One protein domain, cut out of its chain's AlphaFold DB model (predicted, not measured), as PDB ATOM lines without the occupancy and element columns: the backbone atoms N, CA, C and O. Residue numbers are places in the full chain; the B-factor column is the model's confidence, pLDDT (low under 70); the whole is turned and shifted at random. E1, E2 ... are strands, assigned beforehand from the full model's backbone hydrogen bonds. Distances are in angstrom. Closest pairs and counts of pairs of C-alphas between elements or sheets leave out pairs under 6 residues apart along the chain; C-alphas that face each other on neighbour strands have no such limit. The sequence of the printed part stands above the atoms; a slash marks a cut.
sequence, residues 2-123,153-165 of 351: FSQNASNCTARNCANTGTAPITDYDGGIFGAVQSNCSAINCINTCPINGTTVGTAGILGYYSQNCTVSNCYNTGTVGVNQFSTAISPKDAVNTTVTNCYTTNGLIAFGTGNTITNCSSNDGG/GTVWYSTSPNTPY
ATOM      1  N   PHE A   2     138.402 157.317 167.951       72.94
ATOM      2  CA  PHE A   2     137.375 156.412 167.426       72.94
ATOM      3  C   PHE A   2     137.967 155.589 166.276       72.94
ATOM      4  O   PHE A   2     138.741 156.119 165.479       72.94
ATOM      5  N   SER A   3     137.622 154.302 166.200       72.25
ATOM      6  CA  SER A   3     138.103 153.400 165.147       72.25
ATOM      7  C   SER A   3     137.548 153.772 163.768       72.25
ATOM      8  O   SER A   3     136.566 154.505 163.657       72.25
ATOM      9  N   GLN A   4     138.150 153.215 162.715       80.31
ATOM     10  CA  GLN A   4     137.654 153.365 161.345       80.31
ATOM     11  C   GLN A   4     136.194 152.895 161.208       80.31
ATOM     12  O   GLN A   4     135.758 151.991 161.926       80.31
ATOM     13  N   ASN A   5     135.464 153.473 160.250       83.94
ATOM     14  CA  ASN A   5     134.058 153.170 159.941       83.94
ATOM     15  C   ASN A   5     133.056 153.520 161.055       83.94
ATOM     16  O   ASN A   5     131.981 152.921 161.149       83.94
ATOM     17  N   ALA A   6     133.383 154.496 161.906       81.50
ATOM     18  CA  ALA A   6     132.441 155.012 162.892       81.50
ATOM     19  C   ALA A   6     131.210 155.630 162.202       81.50
ATOM     20  O   ALA A   6     131.335 156.387 161.239       81.50
ATOM     21  N   SER A   7     130.014 155.335 162.708       89.50
ATOM     22  CA  SER A   7     128.781 155.957 162.223       89.50
ATOM     23  C   SER A   7     127.896 156.407 163.376       89.50
ATOM     24  O   SER A   7     127.816 155.723 164.396       89.50
ATOM     25  N   ASN A   8     127.243 157.564 163.230       90.75
ATOM     26  CA  ASN A   8     126.342 158.141 164.241       90.75
ATOM     27  C   ASN A   8     126.992 158.294 165.630       90.75
ATOM     28  O   ASN A   8     126.357 158.071 166.661       90.75
ATOM     29  N   CYS A   9     128.281 158.632 165.664       86.19
ATOM     30  CA  CYS A   9     129.054 158.751 166.899       86.19
ATOM     31  C   CYS A   9     129.259 160.216 167.286       86.19
ATOM     32  O   CYS A   9     129.356 161.093 166.433       86.19
ATOM     33  N   THR A  10     129.372 160.499 168.582       85.69
ATOM     34  CA  THR A  10     129.732 161.836 169.070       85.69
ATOM     35  C   THR A  10     130.950 161.751 169.980       85.69
ATOM     36  O   THR A  10     130.927 161.040 170.982       85.69
ATOM     37  N   ALA A  11     131.989 162.514 169.655       72.06
ATOM     38  CA  ALA A  11     133.120 162.798 170.523       72.06
ATOM     39  C   ALA A  11     132.888 164.161 171.181       72.06
ATOM     40  O   ALA A  11     132.677 165.152 170.481       72.06
ATOM     41  N   ARG A  12     132.907 164.218 172.515       66.56
ATOM     42  CA  ARG A  12     132.789 165.472 173.274       66.56
ATOM     43  C   ARG A  12     133.970 165.626 174.217       66.56
ATOM     44  O   ARG A  12     134.311 164.650 174.879       66.56
ATOM     45  N   ASN A  13     134.548 166.823 174.307       55.75
ATOM     46  CA  ASN A  13     135.616 167.153 175.265       55.75
ATOM     47  C   ASN A  13     136.793 166.158 175.204       55.75
ATOM     48  O   ASN A  13     137.296 165.692 176.222       55.75
ATOM     49  N   CYS A  14     137.169 165.756 173.989       61.47
ATOM     50  CA  CYS A  14     138.210 164.756 173.752       61.47
ATOM     51  C   CYS A  14     139.489 165.440 173.273       61.47
ATOM     52  O   CYS A  14     139.419 166.292 172.391       61.47
ATOM     53  N   ALA A  15     140.646 165.020 173.777       63.62
ATOM     54  CA  ALA A  15     141.937 165.558 173.365       63.62
ATOM     55  C   ALA A  15     142.855 164.455 172.822       63.62
ATOM     56  O   ALA A  15     142.909 163.352 173.367       63.62
ATOM     57  N   ASN A  16     143.581 164.768 171.752       76.31
ATOM     58  CA  ASN A  16     144.675 163.973 171.216       76.31
ATOM     59  C   ASN A  16     145.987 164.737 171.419       76.31
ATOM     60  O   ASN A  16     146.233 165.739 170.745       76.31
ATOM     61  N   THR A  17     146.792 164.282 172.379       75.62
ATOM     62  CA  THR A  17     147.985 164.992 172.875       75.62
ATOM     63  C   THR A  17     149.280 164.189 172.767       75.62
ATOM     64  O   THR A  17     150.282 164.497 173.409       75.62
ATOM     65  N   GLY A  18     149.265 163.127 171.964       73.50
ATOM     66  CA  GLY A  18     150.452 162.339 171.663       73.50
ATOM     67  C   GLY A  18     151.549 163.123 170.929       73.50
ATOM     68  O   GLY A  18     151.361 164.217 170.404       73.50
ATOM     69  N   THR A  19     152.734 162.521 170.873       79.44
ATOM     70  CA  THR A  19     153.899 163.083 170.169       79.44
ATOM     71  C   THR A  19     154.111 162.465 168.790       79.44
ATOM     72  O   THR A  19     154.799 163.045 167.950       79.44
ATOM     73  N   ALA A  20     153.523 161.290 168.544       88.38
ATOM     74  CA  ALA A  20     153.570 160.637 167.246       88.38
ATOM     75  C   ALA A  20     152.691 161.399 166.240       88.38
ATOM     76  O   ALA A  20     151.575 161.796 166.592       88.38
ATOM     77  N   PRO A  21     153.170 161.601 165.000       90.19
ATOM     78  CA  PRO A  21     152.391 162.299 163.999       90.19
ATOM     79  C   PRO A  21     151.145 161.496 163.620       90.19
ATOM     80  O   PRO A  21     151.208 160.275 163.476       90.19
ATOM     81  N   ILE A  22     150.034 162.195 163.402       93.25
ATOM     82  CA  ILE A  22     148.877 161.648 162.696       93.25
ATOM     83  C   ILE A  22     149.277 161.519 161.228       93.25
ATOM     84  O   ILE A  22     149.753 162.481 160.614       93.25
ATOM     85  N   THR A  23     149.129 160.318 160.687       93.00
ATOM     86  CA  THR A  23     149.543 159.973 159.330       93.00
ATOM     87  C   THR A  23     148.334 159.677 158.450       93.00
ATOM     88  O   THR A  23     147.182 159.842 158.850       93.00
ATOM     89  N   ASP A  24     148.619 159.299 157.206       90.88
ATOM     90  CA  ASP A  24     147.641 158.948 156.183       90.88
ATOM     91  C   ASP A  24     146.437 158.162 156.733       90.88
ATOM     92  O   ASP A  24     146.591 157.236 157.525       90.88
ATOM     93  N   TYR A  25     145.241 158.517 156.252       91.94
ATOM     94  CA  TYR A  25     143.926 157.988 156.636       91.94
ATOM     95  C   TYR A  25     143.390 158.450 157.991       91.94
ATOM     96  O   TYR A  25     142.175 158.617 158.140       91.94
ATOM     97  N   ASP A  26     144.256 158.672 158.966       91.62
ATOM     98  CA  ASP A  26     143.818 158.869 160.338       91.62
ATOM     99  C   ASP A  26     143.437 160.317 160.639       91.62
ATOM    100  O   ASP A  26     143.859 161.269 159.974       91.62
ATOM    101  N   GLY A  27     142.591 160.461 161.656       91.88
ATOM    102  CA  GLY A  27     142.321 161.725 162.310       91.88
ATOM    103  C   GLY A  27     142.608 161.618 163.801       91.88
ATOM    104  O   GLY A  27     142.491 160.542 164.390       91.88
ATOM    105  N   GLY A  28     142.982 162.729 164.431       90.81
ATOM    106  CA  GLY A  28     143.385 162.705 165.842       90.81
ATOM    107  C   GLY A  28     142.262 162.307 166.803       90.81
ATOM    108  O   GLY A  28     142.499 161.622 167.800       90.81
ATOM    109  N   ILE A  29     141.017 162.674 166.495       92.19
ATOM    110  CA  ILE A  29     139.849 162.298 167.306       92.19
ATOM    111  C   ILE A  29     139.141 161.094 166.699       92.19
ATOM    112  O   ILE A  29     138.868 160.109 167.397       92.19
ATOM    113  N   PHE A  30     138.872 161.159 165.401       93.44
ATOM    114  CA  PHE A  30     138.185 160.120 164.658       93.44
ATOM    115  C   PHE A  30     139.070 159.529 163.564       93.44
ATOM    116  O   PHE A  30     139.689 160.272 162.810       93.44
ATOM    117  N   GLY A  31     139.063 158.202 163.434       90.50
ATOM    118  CA  GLY A  31     139.704 157.498 162.325       90.50
ATOM    119  C   GLY A  31     138.978 157.660 160.983       90.50
ATOM    120  O   GLY A  31     138.037 158.440 160.828       90.50
ATOM    121  N   ALA A  32     139.435 156.898 159.992       91.00
ATOM    122  CA  ALA A  32     138.959 156.979 158.614       91.00
ATOM    123  C   ALA A  32     137.504 156.508 158.398       91.00
ATOM    124  O   ALA A  32     136.980 155.655 159.119       91.00
ATOM    125  N   VAL A  33     136.902 156.996 157.310       90.19
ATOM    126  CA  VAL A  33     135.648 156.539 156.683       90.19
ATOM    127  C   VAL A  33     134.447 156.619 157.625       90.19
ATOM    128  O   VAL A  33     133.670 155.685 157.788       90.19
ATOM    129  N   GLN A  34     134.296 157.753 158.293       89.25
ATOM    130  CA  GLN A  34     133.217 157.972 159.253       89.25
ATOM    131  C   GLN A  34     132.000 158.651 158.624       89.25
ATOM    132  O   GLN A  34     132.129 159.397 157.654       89.25
ATOM    133  N   SER A  35     130.811 158.417 159.182       93.31
ATOM    134  CA  SER A  35     129.567 159.009 158.674       93.31
ATOM    135  C   SER A  35     128.623 159.489 159.775       93.31
ATOM    136  O   SER A  35     128.364 158.783 160.747       93.31
ATOM    137  N   ASN A  36     128.053 160.684 159.606       93.56
ATOM    138  CA  ASN A  36     127.118 161.292 160.562       93.56
ATOM    139  C   ASN A  36     127.710 161.402 161.981       93.56
ATOM    140  O   ASN A  36     127.022 161.158 162.972       93.56
ATOM    141  N   CYS A  37     129.007 161.704 162.084       92.94
ATOM    142  CA  CYS A  37     129.702 161.824 163.364       92.94
ATOM    143  C   CYS A  37     129.866 163.288 163.784       92.94
ATOM    144  O   CYS A  37     129.993 164.173 162.942       92.94
ATOM    145  N   SER A  38     129.913 163.539 165.090       89.56
ATOM    146  CA  SER A  38     130.053 164.883 165.656       89.56
ATOM    147  C   SER A  38     131.262 164.983 166.583       89.56
ATOM    148  O   SER A  38     131.339 164.257 167.571       89.56
ATOM    149  N   ALA A  39     132.188 165.897 166.304       84.88
ATOM    150  CA  ALA A  39     133.258 166.303 167.215       84.88
ATOM    151  C   ALA A  39     132.874 167.627 167.880       84.88
ATOM    152  O   ALA A  39     132.588 168.598 167.184       84.88
ATOM    153  N   ILE A  40     132.856 167.680 169.209       69.50
ATOM    154  CA  ILE A  40     132.415 168.858 169.961       69.50
ATOM    155  C   ILE A  40     133.430 169.152 171.060       69.50
ATOM    156  O   ILE A  40     133.665 168.300 171.917       69.50
ATOM    157  N   ASN A  41     133.998 170.358 171.066       54.16
ATOM    158  CA  ASN A  41     135.011 170.779 172.042       54.16
ATOM    159  C   ASN A  41     136.221 169.820 172.071       54.16
ATOM    160  O   ASN A  41     136.670 169.393 173.134       54.16
ATOM    161  N   CYS A  42     136.694 169.384 170.902       66.75
ATOM    162  CA  CYS A  42     137.796 168.431 170.796       66.75
ATOM    163  C   CYS A  42     139.109 169.094 170.377       66.75
ATOM    164  O   CYS A  42     139.118 170.106 169.682       66.75
ATOM    165  N   ILE A  43     140.226 168.491 170.771       70.62
ATOM    166  CA  ILE A  43     141.540 169.128 170.713       70.62
ATOM    167  C   ILE A  43     142.545 168.198 170.058       70.62
ATOM    168  O   ILE A  43     142.614 167.022 170.409       70.62
ATOM    169  N   ASN A  44     143.372 168.736 169.169       79.56
ATOM    170  CA  ASN A  44     144.569 168.057 168.698       79.56
ATOM    171  C   ASN A  44     145.820 168.901 168.942       79.56
ATOM    172  O   ASN A  44     145.898 170.049 168.509       79.56
ATOM    173  N   THR A  45     146.819 168.311 169.591       78.19
ATOM    174  CA  THR A  45     148.159 168.901 169.720       78.19
ATOM    175  C   THR A  45     149.233 168.049 169.038       78.19
ATOM    176  O   THR A  45     150.365 168.506 168.880       78.19
ATOM    177  N   CYS A  46     148.887 166.839 168.574       83.00
ATOM    178  CA  CYS A  46     149.796 165.977 167.824       83.00
ATOM    179  C   CYS A  46     150.198 166.618 166.489       83.00
ATOM    180  O   CYS A  46     149.329 167.167 165.803       83.00
ATOM    181  N   PRO A  47     151.462 166.468 166.051       87.25
ATOM    182  CA  PRO A  47     151.851 166.786 164.684       87.25
ATOM    183  C   PRO A  47     150.988 166.034 163.665       87.25
ATOM    184  O   PRO A  47     150.560 164.907 163.908       87.25
ATOM    185  N   ILE A  48     150.763 166.626 162.500       91.44
ATOM    186  CA  ILE A  48     149.975 166.048 161.408       91.44
ATOM    187  C   ILE A  48     150.870 165.991 160.183       91.44
ATOM    188  O   ILE A  48     151.398 167.018 159.760       91.44
ATOM    189  N   ASN A  49     151.060 164.811 159.603       86.75
ATOM    190  CA  ASN A  49     151.927 164.653 158.443       86.75
ATOM    191  C   ASN A  49     151.443 163.525 157.523       86.75
ATOM    192  O   ASN A  49     151.982 162.418 157.522       86.75
ATOM    193  N   GLY A  50     150.424 163.830 156.722       84.00
ATOM    194  CA  GLY A  50     149.973 162.987 155.618       84.00
ATOM    195  C   GLY A  50     150.906 163.085 154.419       84.00
ATOM    196  O   GLY A  50     151.503 164.133 154.161       84.00
ATOM    197  N   THR A  51     151.018 161.998 153.666       82.00
ATOM    198  CA  THR A  51     151.907 161.894 152.502       82.00
ATOM    199  C   THR A  51     151.188 161.469 151.230       82.00
ATOM    200  O   THR A  51     151.611 161.869 150.145       82.00
ATOM    201  N   THR A  52     150.104 160.697 151.339       82.12
ATOM    202  CA  THR A  52     149.419 160.102 150.180       82.12
ATOM    203  C   THR A  52     147.913 160.337 150.158       82.12
ATOM    204  O   THR A  52     147.335 160.452 149.074       82.12
ATOM    205  N   VAL A  53     147.264 160.464 151.315       84.94
ATOM    206  CA  VAL A  53     145.805 160.641 151.433       84.94
ATOM    207  C   VAL A  53     145.466 161.643 152.532       84.94
ATOM    208  O   VAL A  53     146.298 161.941 153.383       84.94
ATOM    209  N   GLY A  54     144.251 162.196 152.504       82.75
ATOM    210  CA  GLY A  54     143.837 163.204 153.474       82.75
ATOM    211  C   GLY A  54     143.930 162.722 154.924       82.75
ATOM    212  O   GLY A  54     143.416 161.660 155.263       82.75
ATOM    213  N   THR A  55     144.526 163.542 155.782       91.38
ATOM    214  CA  THR A  55     144.574 163.376 157.240       91.38
ATOM    215  C   THR A  55     144.294 164.713 157.929       91.38
ATOM    216  O   THR A  55     144.543 165.786 157.353       91.38
ATOM    217  N   ALA A  56     143.743 164.666 159.146       91.31
ATOM    218  CA  ALA A  56     143.508 165.869 159.932       91.31
ATOM    219  C   ALA A  56     143.629 165.688 161.446       91.31
ATOM    220  O   ALA A  56     143.652 164.585 161.977       91.31
ATOM    221  N   GLY A  57     143.653 166.799 162.178       91.69
ATOM    222  CA  GLY A  57     143.757 166.778 163.635       91.69
ATOM    223  C   GLY A  57     142.485 166.275 164.309       91.69
ATOM    224  O   GLY A  57     142.561 165.660 165.367       91.69
ATOM    225  N   ILE A  58     141.312 166.470 163.698       93.75
ATOM    226  CA  ILE A  58     140.035 166.038 164.283       93.75
ATOM    227  C   ILE A  58     139.438 164.863 163.511       93.75
ATOM    228  O   ILE A  58     139.251 163.789 164.088       93.75
ATOM    229  N   LEU A  59     139.135 165.045 162.227       94.00
ATOM    230  CA  LEU A  59     138.495 164.017 161.403       94.00
ATOM    231  C   LEU A  59     139.509 163.214 160.574       94.00
ATOM    232  O   LEU A  59     140.474 163.767 160.059       94.00
ATOM    233  N   GLY A  60     139.257 161.917 160.401       92.50
ATOM    234  CA  GLY A  60     140.025 161.056 159.503       92.50
ATOM    235  C   GLY A  60     139.492 161.056 158.070       92.50
ATOM    236  O   GLY A  60     138.413 161.587 157.779       92.50
ATOM    237  N   TYR A  61     140.265 160.468 157.162       92.19
ATOM    238  CA  TYR A  61     139.996 160.391 155.724       92.19
ATOM    239  C   TYR A  61     138.545 160.029 155.396       92.19
ATOM    240  O   TYR A  61     137.962 159.156 156.029       92.19
ATOM    241  N   TYR A  62     137.979 160.663 154.367       90.12
ATOM    242  CA  TYR A  62     136.655 160.343 153.820       90.12
ATOM    243  C   TYR A  62     135.504 160.374 154.842       90.12
ATOM    244  O   TYR A  62     134.647 159.492 154.891       90.12
ATOM    245  N   SER A  63     135.498 161.416 155.675       90.56
ATOM    246  CA  SER A  63     134.412 161.710 156.612       90.56
ATOM    247  C   SER A  63     133.192 162.287 155.892       90.56
ATOM    248  O   SER A  63     133.336 163.218 155.103       90.56
ATOM    249  N   GLN A  64     131.994 161.772 156.164       92.00
ATOM    250  CA  GLN A  64     130.766 162.143 155.456       92.00
ATOM    251  C   GLN A  64     129.681 162.657 156.397       92.00
ATOM    252  O   GLN A  64     129.345 161.998 157.381       92.00
ATOM    253  N   ASN A  65     129.064 163.791 156.059       91.81
ATOM    254  CA  ASN A  65     127.973 164.390 156.843       91.81
ATOM    255  C   ASN A  65     128.352 164.601 158.323       91.81
ATOM    256  O   ASN A  65     127.512 164.479 159.214       91.81
ATOM    257  N   CYS A  66     129.634 164.844 158.601       92.75
ATOM    258  CA  CYS A  66     130.115 165.028 159.961       92.75
ATOM    259  C   CYS A  66     129.957 166.486 160.404       92.75
ATOM    260  O   CYS A  66     129.947 167.406 159.586       92.75
ATOM    261  N   THR A  67     129.874 166.713 161.709       88.00
ATOM    262  CA  THR A  67     129.919 168.051 162.300       88.00
ATOM    263  C   THR A  67     131.129 168.180 163.214       88.00
ATOM    264  O   THR A  67     131.470 167.264 163.957       88.00
ATOM    265  N   VAL A  68     131.807 169.315 163.160       84.19
ATOM    266  CA  VAL A  68     132.930 169.646 164.033       84.19
ATOM    267  C   VAL A  68     132.655 171.019 164.608       84.19
ATOM    268  O   VAL A  68     132.567 171.983 163.858       84.19
ATOM    269  N   SER A  69     132.478 171.111 165.920       70.19
ATOM    270  CA  SER A  69     132.110 172.357 166.585       70.19
ATOM    271  C   SER A  69     133.015 172.651 167.773       70.19
ATOM    272  O   SER A  69     133.189 171.778 168.623       70.19
ATOM    273  N   ASN A  70     133.531 173.877 167.876       54.34
ATOM    274  CA  ASN A  70     134.373 174.337 168.996       54.34
ATOM    275  C   ASN A  70     135.666 173.518 169.183       54.34
ATOM    276  O   ASN A  70     136.198 173.415 170.285       54.34
ATOM    277  N   CYS A  71     136.146 172.870 168.125       69.31
ATOM    278  CA  CYS A  71     137.368 172.071 168.173       69.31
ATOM    279  C   CYS A  71     138.588 172.888 167.755       69.31
ATOM    280  O   CYS A  71     138.461 173.800 166.942       69.31
ATOM    281  N   TYR A  72     139.781 172.530 168.218       68.50
ATOM    282  CA  TYR A  72     140.986 173.235 167.797       68.50
ATOM    283  C   TYR A  72     142.205 172.347 167.611       68.50
ATOM    284  O   TYR A  72     142.320 171.268 168.193       68.50
ATOM    285  N   ASN A  73     143.124 172.826 166.777       74.31
ATOM    286  CA  ASN A  73     144.399 172.178 166.512       74.31
ATOM    287  C   ASN A  73     145.562 173.125 166.816       74.31
ATOM    288  O   ASN A  73     145.698 174.166 166.170       74.31
ATOM    289  N   THR A  74     146.433 172.739 167.741       70.38
ATOM    290  CA  THR A  74     147.714 173.423 167.981       70.38
ATOM    291  C   THR A  74     148.922 172.624 167.501       70.38
ATOM    292  O   THR A  74     150.043 173.136 167.524       70.38
ATOM    293  N   GLY A  75     148.706 171.385 167.049       71.50
ATOM    294  CA  GLY A  75     149.746 170.553 166.459       71.50
ATOM    295  C   GLY A  75     150.258 171.129 165.142       71.50
ATOM    296  O   GLY A  75     149.506 171.741 164.379       71.50
ATOM    297  N   THR A  76     151.546 170.925 164.864       79.19
ATOM    298  CA  THR A  76     152.149 171.333 163.590       79.19
ATOM    299  C   THR A  76     151.505 170.578 162.435       79.19
ATOM    300  O   THR A  76     151.272 169.374 162.532       79.19
ATOM    301  N   VAL A  77     151.227 171.265 161.327       77.56
ATOM    302  CA  VAL A  77     150.621 170.647 160.146       77.56
ATOM    303  C   VAL A  77     151.648 170.607 159.028       77.56
ATOM    304  O   VAL A  77     152.271 171.611 158.686       77.56
ATOM    305  N   GLY A  78     151.850 169.421 158.461       70.56
ATOM    306  CA  GLY A  78     152.743 169.219 157.332       70.56
ATOM    307  C   GLY A  78     152.368 170.141 156.174       70.56
ATOM    308  O   GLY A  78     151.204 170.243 155.793       70.56
ATOM    309  N   VAL A  79     153.369 170.800 155.589       67.88
ATOM    310  CA  VAL A  79     153.209 171.728 154.457       67.88
ATOM    311  C   VAL A  79     152.965 170.976 153.142       67.88
ATOM    312  O   VAL A  79     153.781 170.991 152.220       67.88
ATOM    313  N   ASN A  80     151.849 170.258 153.060       64.31
ATOM    314  CA  ASN A  80     151.459 169.452 151.909       64.31
ATOM    315  C   ASN A  80     149.937 169.471 151.697       64.31
ATOM    316  O   ASN A  80     149.170 169.870 152.566       64.31
ATOM    317  N   GLN A  81     149.493 169.008 150.530       63.03
ATOM    318  CA  GLN A  81     148.072 168.991 150.154       63.03
ATOM    319  C   GLN A  81     147.228 167.933 150.887       63.03
ATOM    320  O   GLN A  81     146.026 167.841 150.658       63.03
ATOM    321  N   PHE A  82     147.853 167.071 151.689       74.31
ATOM    322  CA  PHE A  82     147.212 165.926 152.336       74.31
ATOM    323  C   PHE A  82     146.941 166.169 153.822       74.31
ATOM    324  O   PHE A  82     146.123 165.468 154.407       74.31
ATOM    325  N   SER A  83     147.583 167.172 154.421       81.25
ATOM    326  CA  SER A  83     147.518 167.449 155.854       81.25
ATOM    327  C   SER A  83     146.670 168.683 156.126       81.25
ATOM    328  O   SER A  83     146.869 169.742 155.534       81.25
ATOM    329  N   THR A  84     145.721 168.549 157.045       80.00
ATOM    330  CA  THR A  84     144.847 169.642 157.493       80.00
ATOM    331  C   THR A  84     144.742 169.649 159.008       80.00
ATOM    332  O   THR A  84     145.015 168.659 159.669       80.00
ATOM    333  N   ALA A  85     144.344 170.770 159.582       83.75
ATOM    334  CA  ALA A  85     144.210 170.956 161.013       83.75
ATOM    335  C   ALA A  85     142.943 170.302 161.582       83.75
ATOM    336  O   ALA A  85     143.010 169.672 162.633       83.75
ATOM    337  N   ILE A  86     141.787 170.430 160.916       86.25
ATOM    338  CA  ILE A  86     140.492 170.033 161.499       86.25
ATOM    339  C   ILE A  86     139.797 168.946 160.677       86.25
ATOM    340  O   ILE A  86     139.482 167.885 161.217       86.25
ATOM    341  N   SER A  87     139.576 169.167 159.383       87.38
ATOM    342  CA  SER A  87     138.884 168.217 158.508       87.38
ATOM    343  C   SER A  87     139.692 167.928 157.242       87.38
ATOM    344  O   SER A  87     140.119 168.870 156.576       87.38
ATOM    345  N   PRO A  88     139.851 166.651 156.853       85.94
ATOM    346  CA  PRO A  88     140.694 166.273 155.731       85.94
ATOM    347  C   PRO A  88     140.072 166.698 154.409       85.94
ATOM    348  O   PRO A  88     138.857 166.857 154.294       85.94
ATOM    349  N   LYS A  89     140.919 166.813 153.383       71.38
ATOM    350  CA  LYS A  89     140.516 167.232 152.032       71.38
ATOM    351  C   LYS A  89     139.430 166.369 151.392       71.38
ATOM    352  O   LYS A  89     138.689 166.847 150.541       71.38
ATOM    353  N   ASP A  90     139.378 165.100 151.786       82.88
ATOM    354  CA  ASP A  90     138.486 164.092 151.218       82.88
ATOM    355  C   ASP A  90     137.151 164.017 151.980       82.88
ATOM    356  O   ASP A  90     136.340 163.129 151.725       82.88
ATOM    357  N   ALA A  91     136.920 164.913 152.947       81.38
ATOM    358  CA  ALA A  91     135.654 164.998 153.661       81.38
ATOM    359  C   ALA A  91     134.542 165.562 152.762       81.38
ATOM    360  O   ALA A  91     134.771 166.471 151.963       81.38
ATOM    361  N   VAL A  92     133.327 165.044 152.935       82.69
ATOM    362  CA  VAL A  92     132.144 165.386 152.136       82.69
ATOM    363  C   VAL A  92     131.009 165.818 153.057       82.69
ATOM    364  O   VAL A  92     130.762 165.182 154.084       82.69
ATOM    365  N   ASN A  93     130.290 166.882 152.686       81.50
ATOM    366  CA  ASN A  93     129.140 167.419 153.431       81.50
ATOM    367  C   ASN A  93     129.424 167.656 154.924       81.50
ATOM    368  O   ASN A  93     128.542 167.522 155.773       81.50
ATOM    369  N   THR A  94     130.669 167.958 155.270       79.62
ATOM    370  CA  THR A  94     131.081 168.166 156.653       79.62
ATOM    371  C   THR A  94     130.878 169.623 157.034       79.62
ATOM    372  O   THR A  94     131.223 170.530 156.276       79.62
ATOM    373  N   THR A  95     130.316 169.855 158.215       78.19
ATOM    374  CA  THR A  95     130.139 171.195 158.781       78.19
ATOM    375  C   THR A  95     131.181 171.426 159.862       78.19
ATOM    376  O   THR A  95     131.201 170.708 160.856       78.19
ATOM    377  N   VAL A  96     132.041 172.423 159.688       71.38
ATOM    378  CA  VAL A  96     133.036 172.851 160.674       71.38
ATOM    379  C   VAL A  96     132.627 174.227 161.185       71.38
ATOM    380  O   VAL A  96     132.340 175.126 160.398       71.38
ATOM    381  N   THR A  97     132.522 174.388 162.497       57.72
ATOM    382  CA  THR A  97     131.982 175.594 163.127       57.72
ATOM    383  C   THR A  97     132.763 175.946 164.383       57.72
ATOM    384  O   THR A  97     133.015 175.085 165.215       57.72
ATOM    385  N   ASN A  98     133.145 177.209 164.559       50.00
ATOM    386  CA  ASN A  98     133.870 177.668 165.750       50.00
ATOM    387  C   ASN A  98     135.197 176.909 165.976       50.00
ATOM    388  O   ASN A  98     135.553 176.628 167.117       50.00
ATOM    389  N   CYS A  99     135.933 176.538 164.921       59.72
ATOM    390  CA  CYS A  99     137.205 175.810 165.051       59.72
ATOM    391  C   CYS A  99     138.459 176.621 164.706       59.72
ATOM    392  O   CYS A  99     138.500 177.240 163.643       59.72
ATOM    393  N   TYR A 100     139.488 176.615 165.564       61.38
ATOM    394  CA  TYR A 100     140.741 177.341 165.299       61.38
ATOM    395  C   TYR A 100     141.934 176.423 165.083       61.38
ATOM    396  O   TYR A 100     141.977 175.284 165.556       61.38
ATOM    397  N   THR A 101     142.953 176.954 164.417       62.22
ATOM    398  CA  THR A 101     144.271 176.340 164.420       62.22
ATOM    399  C   THR A 101     145.418 177.342 164.453       62.22
ATOM    400  O   THR A 101     145.330 178.431 163.891       62.22
ATOM    401  N   THR A 102     146.514 176.976 165.118       57.78
ATOM    402  CA  THR A 102     147.747 177.780 165.128       57.78
ATOM    403  C   THR A 102     148.600 177.570 163.878       57.78
ATOM    404  O   THR A 102     149.494 178.372 163.622       57.78
ATOM    405  N   ASN A 103     148.355 176.507 163.108       58.28
ATOM    406  CA  ASN A 103     149.152 176.142 161.943       58.28
ATOM    407  C   ASN A 103     148.316 175.318 160.951       58.28
ATOM    408  O   ASN A 103     147.526 174.467 161.359       58.28
ATOM    409  N   GLY A 104     148.503 175.537 159.652       64.50
ATOM    410  CA  GLY A 104     147.835 174.755 158.620       64.50
ATOM    411  C   GLY A 104     146.357 175.083 158.415       64.50
ATOM    412  O   GLY A 104     145.797 176.066 158.903       64.50
ATOM    413  N   LEU A 105     145.717 174.257 157.596       65.31
ATOM    414  CA  LEU A 105     144.433 174.570 156.972       65.31
ATOM    415  C   LEU A 105     143.294 173.871 157.689       65.31
ATOM    416  O   LEU A 105     143.371 172.675 157.925       65.31
ATOM    417  N   ILE A 106     142.219 174.591 158.007       66.00
ATOM    418  CA  ILE A 106     141.085 174.034 158.759       66.00
ATOM    419  C   ILE A 106     140.445 172.875 157.997       66.00
ATOM    420  O   ILE A 106     140.306 171.791 158.556       66.00
ATOM    421  N   ALA A 107     140.087 173.084 156.730       64.06
ATOM    422  CA  ALA A 107     139.549 172.028 155.886       64.06
ATOM    423  C   ALA A 107     139.717 172.324 154.392       64.06
ATOM    424  O   ALA A 107     139.883 173.475 153.990       64.06
ATOM    425  N   PHE A 108     139.591 171.271 153.583       53.88
ATOM    426  CA  PHE A 108     139.422 171.334 152.131       53.88
ATOM    427  C   PHE A 108     138.256 170.440 151.698       53.88
ATOM    428  O   PHE A 108     137.802 169.598 152.469       53.88
ATOM    429  N   GLY A 109     137.780 170.613 150.465       48.59
ATOM    430  CA  GLY A 109     136.796 169.720 149.849       48.59
ATOM    431  C   GLY A 109     135.511 170.427 149.428       48.59
ATOM    432  O   GLY A 109     135.071 171.409 150.027       48.59
ATOM    433  N   THR A 110     134.913 169.939 148.348       47.88
ATOM    434  CA  THR A 110     133.657 170.453 147.802       47.88
ATOM    435  C   THR A 110     132.471 170.019 148.669       47.88
ATOM    436  O   THR A 110     132.354 168.859 149.051       47.88
ATOM    437  N   GLY A 111     131.565 170.954 148.978       53.31
ATOM    438  CA  GLY A 111     130.344 170.678 149.753       53.31
ATOM    439  C   GLY A 111     130.501 170.752 151.277       53.31
ATOM    440  O   GLY A 111     129.512 170.606 151.989       53.31
ATOM    441  N   ASN A 112     131.705 171.020 151.786       61.94
ATOM    442  CA  ASN A 112     131.908 171.294 153.208       61.94
ATOM    443  C   ASN A 112     131.453 172.718 153.554       61.94
ATOM    444  O   ASN A 112     131.664 173.657 152.785       61.94
ATOM    445  N   THR A 113     130.835 172.875 154.721       61.91
ATOM    446  CA  THR A 113     130.439 174.177 155.267       61.91
ATOM    447  C   THR A 113     131.415 174.539 156.369       61.91
ATOM    448  O   THR A 113     131.455 173.872 157.396       61.91
ATOM    449  N   ILE A 114     132.220 175.575 156.160       60.94
ATOM    450  CA  ILE A 114     133.109 176.107 157.191       60.94
ATOM    451  C   ILE A 114     132.527 177.442 157.603       60.94
ATOM    452  O   ILE A 114     132.554 178.406 156.841       60.94
ATOM    453  N   THR A 115     131.989 177.482 158.807       49.16
ATOM    454  CA  THR A 115     131.452 178.699 159.388       49.16
ATOM    455  C   THR A 115     132.367 179.068 160.518       49.16
ATOM    456  O   THR A 115     132.658 178.242 161.375       49.16
ATOM    457  N   ASN A 116     132.795 180.318 160.559       47.00
ATOM    458  CA  ASN A 116     133.306 180.848 161.794       47.00
ATOM    459  C   ASN A 116     134.542 180.096 162.350       47.00
ATOM    460  O   ASN A 116     134.523 179.521 163.433       47.00
ATOM    461  N   CYS A 117     135.599 180.004 161.548       52.31
ATOM    462  CA  CYS A 117     136.823 179.263 161.865       52.31
ATOM    463  C   CYS A 117     138.055 180.142 161.575       52.31
ATOM    464  O   CYS A 117     137.984 181.003 160.700       52.31
ATOM    465  N   SER A 118     139.171 179.953 162.289       51.16
ATOM    466  CA  SER A 118     140.397 180.767 162.147       51.16
ATOM    467  C   SER A 118     141.664 179.912 161.994       51.16
ATOM    468  O   SER A 118     141.763 178.807 162.527       51.16
ATOM    469  N   SER A 119     142.646 180.418 161.244       58.72
ATOM    470  CA  SER A 119     143.990 179.837 161.138       58.72
ATOM    471  C   SER A 119     145.035 180.950 161.175       58.72
ATOM    472  O   SER A 119     144.860 181.969 160.505       58.72
ATOM    473  N   ASN A 120     146.114 180.754 161.935       50.38
ATOM    474  CA  ASN A 120     147.204 181.728 162.080       50.38
ATOM    475  C   ASN A 120     148.267 181.651 160.963       50.38
ATOM    476  O   ASN A 120     149.304 182.308 161.064       50.38
ATOM    477  N   ASP A 121     148.062 180.850 159.913       51.00
ATOM    478  CA  ASP A 121     149.135 180.565 158.960       51.00
ATOM    479  C   ASP A 121     149.284 181.626 157.849       51.00
ATOM    480  O   ASP A 121     148.427 181.799 156.980       51.00
ATOM    481  N   GLY A 122     150.436 182.304 157.858       38.72
ATOM    482  CA  GLY A 122     150.947 183.193 156.807       38.72
ATOM    483  C   GLY A 122     151.748 182.471 155.709       38.72
ATOM    484  O   GLY A 122     152.581 183.094 155.049       38.72
ATOM    485  N   GLY A 123     151.555 181.163 155.522       32.56
ATOM    486  CA  GLY A 123     152.284 180.344 154.548       32.56
ATOM    487  C   GLY A 123     151.984 180.671 153.075       32.56
ATOM    488  O   GLY A 123     150.850 180.923 152.674       32.56
ATOM    489  N   GLY A 153     152.447 189.494 159.318       30.12
ATOM    490  CA  GLY A 153     152.020 188.753 158.128       30.12
ATOM    491  C   GLY A 153     150.541 188.958 157.759       30.12
ATOM    492  O   GLY A 153     149.792 189.674 158.420       30.12
ATOM    493  N   THR A 154     150.111 188.325 156.666       30.08
ATOM    494  CA  THR A 154     148.743 188.445 156.139       30.08
ATOM    495  C   THR A 154     147.713 187.849 157.105       30.08
ATOM    496  O   THR A 154     147.728 186.649 157.359       30.08
ATOM    497  N   VAL A 155     146.784 188.678 157.588       30.38
ATOM    498  CA  VAL A 155     145.609 188.263 158.371       30.38
ATOM    499  C   VAL A 155     144.418 188.069 157.427       30.38
ATOM    500  O   VAL A 155     144.131 188.939 156.602       30.38
ATOM    501  N   TRP A 156     143.712 186.943 157.549       29.95
ATOM    502  CA  TRP A 156     142.453 186.689 156.840       29.95
ATOM    503  C   TRP A 156     141.268 187.050 157.737       29.95
ATOM    504  O   TRP A 156     141.209 186.614 158.884       29.95
ATOM    505  N   TYR A 157     140.312 187.817 157.210       29.88
ATOM    506  CA  TYR A 157     139.082 188.167 157.922       29.88
ATOM    507  C   TYR A 157     137.918 187.302 157.431       29.88
ATOM    508  O   TYR A 157     137.669 187.201 156.228       29.88
ATOM    509  N   SER A 158     137.189 186.708 158.374       31.86
ATOM    510  CA  SER A 158     135.829 186.208 158.162       31.86
ATOM    511  C   SER A 158     134.869 187.365 158.431       31.86
ATOM    512  O   SER A 158     134.944 187.968 159.493       31.86
ATOM    513  N   THR A 159     133.966 187.688 157.503       31.62
ATOM    514  CA  THR A 159     132.911 188.705 157.708       31.62
ATOM    515  C   THR A 159     131.664 188.109 158.371       31.62
ATOM    516  O   THR A 159     130.541 188.506 158.065       31.62
ATOM    517  N   SER A 160     131.848 187.072 159.183       29.83
ATOM    518  CA  SER A 160     130.780 186.362 159.877       29.83
ATOM    519  C   SER A 160     131.170 186.195 161.344       29.83
ATOM    520  O   SER A 160     132.328 185.858 161.608       29.83
ATOM    521  N   PRO A 161     130.219 186.384 162.269       26.27
ATOM    522  CA  PRO A 161     130.445 186.436 163.701       26.27
ATOM    523  C   PRO A 161     130.941 185.104 164.241       26.27
ATOM    524  O   PRO A 161     130.403 184.049 163.881       26.27
ATOM    525  N   ASN A 162     131.852 185.231 165.216       33.16
ATOM    526  CA  ASN A 162     132.311 184.248 166.212       33.16
ATOM    527  C   ASN A 162     133.712 183.607 166.032       33.16
ATOM    528  O   ASN A 162     133.904 182.524 166.583       33.16
ATOM    529  N   THR A 163     134.671 184.155 165.257       34.47
ATOM    530  CA  THR A 163     135.886 183.380 164.888       34.47
ATOM    531  C   THR A 163     136.550 182.800 166.140       34.47
ATOM    532  O   THR A 163     136.639 183.493 167.147       34.47
ATOM    533  N   PRO A 164     136.993 181.539 166.126       31.06
ATOM    534  CA  PRO A 164     137.394 180.832 167.325       31.06
ATOM    535  C   PRO A 164     138.652 181.474 167.881       31.06
ATOM    536  O   PRO A 164     139.660 181.656 167.192       31.06
ATOM    537  N   TYR A 165     138.507 181.897 169.127       36.25
ATOM    538  CA  TYR A 165     139.389 182.832 169.780       36.25
ATOM    539  C   TYR A 165     140.635 182.085 170.247       36.25
ATOM    540  O   TYR A 165     140.661 181.481 171.313       36.25
TER     541      TYR A 165
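AT A GLANCE: This is residues 2 to 123 and 153 to 165 of the 351 residues of the protein "Hint_2 domain-containing protein" of viral metagenome (UniProt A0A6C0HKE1). With little regular structure, the chain winds in stacked turns, a solenoid; short strands E1 to E5 line up along one side, and long loops complete the turns. The 135 printed residues hold no named helix and five strands, a parallel sheet ordered E1 E2 E3 E4 E5; the class is all strand, with 15 residues in named elements. The whole is compact, radius of gyration of the C-alphas 12.9 A, spanning 39 by 28 by 27 A.

IN THESE COORDINATES: E1, residues 10 to 12, 6.3 A long, begins at C-alpha (129.732, 161.836, 169.070). E2 is 38 to 40, 6.3 A; E3 67 to 69, 6.5 A; E4 95 to 97, 6.5 A. E5, 113 to 115, 6.2 A, ends at C-alpha (131.452, 178.699, 159.388).

HOW THE PARTS SIT: E1 and E2 are parallel at 7 degrees, N 11 to O 38 2.8 A. E4 and edge strand E5 are parallel at 7 degrees, N 96 to O 113 2.8 A. Residues 43 to 44 and 72 to 73 pair in parallel.

THE WHOLE: The four links are long. Residues 124 to 152 are not printed; C-alphas 123 and 153 are 9.1 A apart. Residues 97 to 123 and 153 to 165 are among those under pLDDT 70.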